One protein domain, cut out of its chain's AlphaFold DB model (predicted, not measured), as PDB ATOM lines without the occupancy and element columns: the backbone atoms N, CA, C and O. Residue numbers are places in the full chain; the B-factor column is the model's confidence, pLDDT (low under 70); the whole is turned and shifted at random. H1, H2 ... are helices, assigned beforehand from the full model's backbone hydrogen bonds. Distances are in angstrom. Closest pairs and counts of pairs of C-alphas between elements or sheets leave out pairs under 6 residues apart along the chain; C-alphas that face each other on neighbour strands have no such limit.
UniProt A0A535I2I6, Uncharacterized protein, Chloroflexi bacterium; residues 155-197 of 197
ATOM      1  N   TYR A 155      88.467 110.716  92.367       96.88
ATOM      2  CA  TYR A 155      88.250 112.153  92.475       96.88
ATOM      3  C   TYR A 155      89.478 112.967  92.037       96.88
ATOM      4  O   TYR A 155      89.372 113.803  91.144       96.88
ATOM      5  N   LEU A 156      90.676 112.648  92.546       96.12
ATOM      6  CA  LEU A 156      91.924 113.272  92.090       96.12
ATOM      7  C   LEU A 156      92.158 113.089  90.583       96.12
ATOM      8  O   LEU A 156      92.655 113.999  89.926       96.12
ATOM      9  N   GLY A 157      91.778 111.936  90.026       95.25
ATOM     10  CA  GLY A 157      91.852 111.691  88.585       95.25
ATOM     11  C   GLY A 157      90.983 112.654  87.778       95.25
ATOM     12  O   GLY A 157      91.450 113.211  86.787       95.25
ATOM     13  N   ALA A 158      89.752 112.902  88.231       95.50
ATOM     14  CA  ALA A 158      88.863 113.884  87.616       95.50
ATOM     15  C   ALA A 158      89.418 115.313  87.728       95.50
ATOM     16  O   ALA A 158      89.470 116.040  86.736       95.50
ATOM     17  N   LEU A 159      89.921 115.701  88.904       95.44
ATOM     18  CA  LEU A 159      90.518 117.024  89.106       95.44
ATOM     19  C   LEU A 159      91.754 117.239  88.223       95.44
ATOM     20  O   LEU A 159      91.877 118.276  87.573       95.44
ATOM     21  N   ALA A 160      92.649 116.250  88.148       93.62
ATOM     22  CA  ALA A 160      93.832 116.304  87.293       93.62
ATOM     23  C   ALA A 160      93.455 116.390  85.807       93.62
ATOM     24  O   ALA A 160      94.085 117.128  85.044       93.62
ATOM     25  N   TYR A 161      92.407 115.678  85.390       92.19
ATOM     26  CA  TYR A 161      91.871 115.780  84.038       92.19
ATOM     27  C   TYR A 161      91.414 117.206  83.720       92.19
ATOM     28  O   TYR A 161      91.847 117.766  82.715       92.19
ATOM     29  N   TYR A 162      90.618 117.835  84.589       91.94
ATOM     30  CA  TYR A 162      90.163 119.215  84.384       91.94
ATOM     31  C   TYR A 162      91.300 120.240  84.454       91.94
ATOM     32  O   TYR A 162      91.417 121.111  83.589       91.94
ATOM     33  N   ALA A 163      92.199 120.117  85.432       90.19
ATOM     34  CA  ALA A 163      93.339 121.019  85.580       90.19
ATOM     35  C   ALA A 163      94.243 120.992  84.335       90.19
ATOM     36  O   ALA A 163      94.710 122.041  83.884       90.19
ATOM     37  N   SER A 164      94.411 119.811  83.734       88.00
ATOM     38  CA  SER A 164      95.247 119.581  82.553       88.00
ATOM     39  C   SER A 164      94.525 119.722  81.206       88.00
ATOM     40  O   SER A 164      95.124 119.408  80.176       88.00
ATOM     41  N   ASN A 165      93.264 120.171  81.185       86.81
ATOM     42  CA  ASN A 165      92.425 120.240  79.979       86.81
ATOM     43  C   ASN A 165      92.365 118.900  79.213       86.81
ATOM     44  O   ASN A 165      92.394 118.863  77.983       86.81
ATOM     45  N   GLY A 166      92.307 117.790  79.949       86.31
ATOM     46  CA  GLY A 166      92.169 116.438  79.413       86.31
ATOM     47  C   GLY A 166      93.473 115.700  79.113       86.31
ATOM     48  O   GLY A 166      93.417 114.540  78.705       86.31
ATOM     49  N   ASN A 167      94.636 116.319  79.340       85.62
ATOM     50  CA  ASN A 167      95.935 115.697  79.053       85.62
ATOM     51  C   ASN A 167      96.329 114.593  80.053       85.62
ATOM     52  O   ASN A 167      97.201 113.783  79.757       85.62
ATOM     53  N   THR A 168      95.705 114.542  81.235       84.25
ATOM     54  CA  THR A 168      95.934 113.498  82.247       84.25
ATOM     55  C   THR A 168      94.691 112.641  82.441       84.25
ATOM     56  O   THR A 168      93.642 113.152  82.811       84.25
ATOM     57  N   THR A 169      94.819 111.323  82.263       81.38
ATOM     58  CA  THR A 169      93.733 110.338  82.458       81.38
ATOM     59  C   THR A 169      93.995 109.360  83.609       81.38
ATOM     60  O   THR A 169      93.273 108.374  83.774       81.38
ATOM     61  N   ALA A 170      95.026 109.619  84.418       84.31
ATOM     62  CA  ALA A 170      95.419 108.756  85.524       84.31
ATOM     63  C   ALA A 170      94.304 108.623  86.578       84.31
ATOM     64  O   ALA A 170      93.594 109.577  86.894       84.31
ATOM     65  N   THR A 171      94.152 107.422  87.139       86.19
ATOM     66  CA  THR A 171      93.090 107.131  88.114       86.19
ATOM     67  C   THR A 171      93.497 107.435  89.550       86.19
ATOM     68  O   THR A 171      92.621 107.693  90.359       86.19
ATOM     69  N   PHE A 172      94.791 107.421  89.888       90.81
ATOM     70  CA  PHE A 172      95.342 107.663  91.236       90.81
ATOM     71  C   PHE A 172      94.803 106.763  92.372       90.81
ATOM     72  O   PHE A 172      95.106 107.014  93.537       90.81
ATOM     73  N   ASN A 173      94.084 105.676  92.064       87.94
ATOM     74  CA  ASN A 173      93.540 104.759  93.080       87.94
ATOM     75  C   ASN A 173      94.646 104.168  93.977       87.94
ATOM     76  O   ASN A 173      94.513 104.131  95.198       87.94
ATOM     77  N   SER A 174      95.783 103.777  93.389       90.38
ATOM     78  CA  SER A 174      96.921 103.240  94.149       90.38
ATOM     79  C   SER A 174      97.538 104.260  95.101       90.38
ATOM     80  O   SER A 174      97.918 103.882  96.203       90.38
ATOM     81  N   MET A 175      97.622 105.539  94.707       92.12
ATOM     82  CA  MET A 175      98.156 106.596  95.575       92.12
ATOM     83  C   MET A 175      97.299 106.721  96.829       92.12
ATOM     84  O   MET A 175      97.839 106.686  97.924       92.12
ATOM     85  N   ARG A 176      95.971 106.767  96.679       88.56
ATOM     86  CA  ARG A 176      95.060 106.834  97.825       88.56
ATOM     87  C   ARG A 176      95.239 105.657  98.783       88.56
ATOM     88  O   ARG A 176      95.254 105.849  99.995       88.56
ATOM     89  N   ARG A 177      95.367 104.446  98.236       89.50
ATOM     90  CA  ARG A 177      95.523 103.216  99.023       89.50
ATOM     91  C   ARG A 177      96.862 103.151  99.764       89.50
ATOM     92  O   ARG A 177      96.911 102.598 100.855       89.50
ATOM     93  N   LEU A 178      97.935 103.654  99.155       94.12
ATOM     94  CA  LEU A 178      99.295 103.548  99.693       94.12
ATOM     95  C   LEU A 178      99.688 104.741 100.575       94.12
ATOM     96  O   LEU A 178     100.395 104.554 101.557       94.12
ATOM     97  N   ASP A 179      99.235 105.949 100.236       95.44
ATOM     98  CA  ASP A 179      99.530 107.188 100.957       95.44
ATOM     99  C   ASP A 179      98.349 108.167 100.846       95.44
ATOM    100  O   ASP A 179      98.270 109.033  99.965       95.44
ATOM    101  N   ARG A 180      97.402 108.019 101.776       92.69
ATOM    102  CA  ARG A 180      96.201 108.858 101.844       92.69
ATOM    103  C   ARG A 180      96.532 110.335 102.069       92.69
ATOM    104  O   ARG A 180      95.908 111.192 101.456       92.69
ATOM    105  N   ALA A 181      97.533 110.644 102.892       95.88
ATOM    106  CA  ALA A 181      97.900 112.027 103.190       95.88
ATOM    107  C   ALA A 181      98.490 112.740 101.962       95.88
ATOM    108  O   ALA A 181      98.251 113.930 101.744       95.88
ATOM    109  N   LEU A 182      99.261 112.031 101.133       96.19
ATOM    110  CA  LEU A 182      99.710 112.556  99.846       96.19
ATOM    111  C   LEU A 182      98.541 112.760  98.877       96.19
ATOM    112  O   LEU A 182      98.483 113.805  98.228       96.19
ATOM    113  N   TYR A 183      97.610 111.805  98.812       96.12
ATOM    114  CA  TYR A 183      96.416 111.920  97.976       96.12
ATOM    115  C   TYR A 183      95.582 113.157  98.337       96.12
ATOM    116  O   TYR A 183      95.268 113.960  97.459       96.12
ATOM    117  N   ASP A 184      95.288 113.357  99.622       95.31
ATOM    118  CA  ASP A 184      94.460 114.469 100.094       95.31
ATOM    119  C   ASP A 184      95.139 115.828  99.819       95.31
ATOM    120  O   ASP A 184      94.516 116.742  99.276       95.31
ATOM    121  N   ARG A 185      96.459 115.942 100.042       96.94
ATOM    122  CA  ARG A 185      97.233 117.148  99.668       96.94
ATOM    123  C   ARG A 185      97.228 117.418  98.161       96.94
ATOM    124  O   ARG A 185      97.221 118.578  97.732       96.94
ATOM    125  N   ALA A 186      97.266 116.365  97.344       95.81
ATOM    126  CA  ALA A 186      97.182 116.496  95.895       95.81
ATOM    127  C   ALA A 186      95.790 116.984  95.463       95.81
ATOM    128  O   ALA A 186      95.704 117.884  94.627       95.81
ATOM    129  N   VAL A 187      94.718 116.471  96.079       96.19
ATOM    130  CA  VAL A 187      93.338 116.942  95.868       96.19
ATOM    131  C   VAL A 187      93.212 118.426  96.205       96.19
ATOM    132  O   VAL A 187      92.771 119.208  95.364       96.19
ATOM    133  N   GLU A 188      93.668 118.847  97.386       95.69
ATOM    134  CA  GLU A 188      93.637 120.256  97.806       95.69
ATOM    135  C   GLU A 188      94.406 121.168  96.845       95.69
ATOM    136  O   GLU A 188      93.984 122.284  96.537       95.69
ATOM    137  N   THR A 189      95.550 120.697  96.351       94.56
ATOM    138  CA  THR A 189      96.355 121.448  95.386       94.56
ATOM    139  C   THR A 189      95.624 121.591  94.056       94.56
ATOM    140  O   THR A 189      95.520 122.709  93.556       94.56
ATOM    141  N   MET A 190      95.045 120.514  93.522       93.56
ATOM    142  CA  MET A 190      94.287 120.575  92.268       93.56
ATOM    143  C   MET A 190      93.044 121.462  92.385       93.56
ATOM    144  O   MET A 190      92.780 122.258  91.487       93.56
ATOM    145  N   LEU A 191      92.320 121.400  93.508       94.62
ATOM    146  CA  LEU A 191      91.179 122.284  93.766       94.62
ATOM    147  C   LEU A 191      91.588 123.760  93.807       94.62
ATOM    148  O   LEU A 191      90.880 124.609  93.269       94.62
ATOM    149  N   ARG A 192      92.734 124.086  94.418       91.69
ATOM    150  CA  ARG A 192      93.261 125.459  94.408       91.69
ATOM    151  C   ARG A 192      93.605 125.930  93.000       91.69
ATOM    152  O   ARG A 192      93.305 127.073  92.680       91.69
ATOM    153  N   GLU A 193      94.205 125.079  92.173       89.00
ATOM    154  CA  GLU A 193      94.530 125.436  90.787       89.00
ATOM    155  C   GLU A 193      93.278 125.615  89.919       89.00
ATOM    156  O   GLU A 193      93.224 126.547  89.121       89.00
ATOM    157  N   LEU A 194      92.241 124.794  90.112       88.94
ATOM    158  CA  LEU A 194      90.968 124.957  89.401       88.94
ATOM    159  C   LEU A 194      90.257 126.266  89.759       88.94
ATOM    160  O   LEU A 194      89.688 126.896  88.879       88.94
ATOM    161  N   ARG A 195      90.339 126.716  91.016       86.31
ATOM    162  CA  ARG A 195      89.734 127.983  91.474       86.31
ATOM    163  C   ARG A 195      90.454 129.245  90.989       86.31
ATOM    164  O   ARG A 195      89.928 130.336  91.172       86.31
ATOM    165  N   LYS A 196      91.675 129.119  90.457       80.56
ATOM    166  CA  LYS A 196      92.440 130.243  89.886       80.56
ATOM    167  C   LYS A 196      92.116 130.498  88.410       80.56
ATOM    168  O   LYS A 196      92.549 131.524  87.892       80.56
ATOM    169  N   LYS A 197      91.456 129.549  87.742       63.84
ATOM    170  CA  LYS A 197      90.975 129.686  86.363       63.84
ATOM    171  C   LYS A 197      89.634 130.410  86.348       63.84
ATOM    172  O   LYS A 197      89.418 131.149  85.366       63.84
TER     173      LYS A 197
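Overview. This is residues 155 to 197 of the 197 residues of an uncharacterized protein of Chloroflexi bacterium (UniProt A0A535I2I6). The first helix, H1, lies side by side with the longer H3, which runs along the longest axis; between them in the chain, residues 164 to 172 fold back to the short H2, which makes a corner with one end of H3. The printed part has 43 residues with three named helices, in order H1, H2, H3, and no named strand: all helix. It is compact, with a radius of gyration of the C-alphas of 10.1 A, and only just elongated, spanning 30 by 19 by 10 A.

Arrangement. Start with H1, residues 155 to 163, and look across to H3, residues 180 to 194: they touch, closest at the C-alphas of Leu 156 and Val 187, 5.5 A apart, and run the same way at a shallow tilt of 30 degrees. Next find H2, residues 173 to 178, near H1. H2 touches H3 only at the corner, with residues 182 to 184 of H3 alone; the closest C-alphas, of Arg 176 and Tyr 183, are 5.3 A apart. In H1, H2 and H3 every O i to N i+4 pair is within hydrogen-bond range.

Along the chain. Find C-alpha 155 at (88.250, 112.153, 92.475), where H1 begins its 12.3 A. H2 covers 8.8 A; H3 runs 21.0 A to C-alpha 194 at (90.968, 124.957, 89.401).

Size, cuts and confidence. The C-alphas of Leu 178 and Lys 197 are farthest apart, 30.5 A. The printed part has no cut and no long link; pLDDT is under 70 at residue 197.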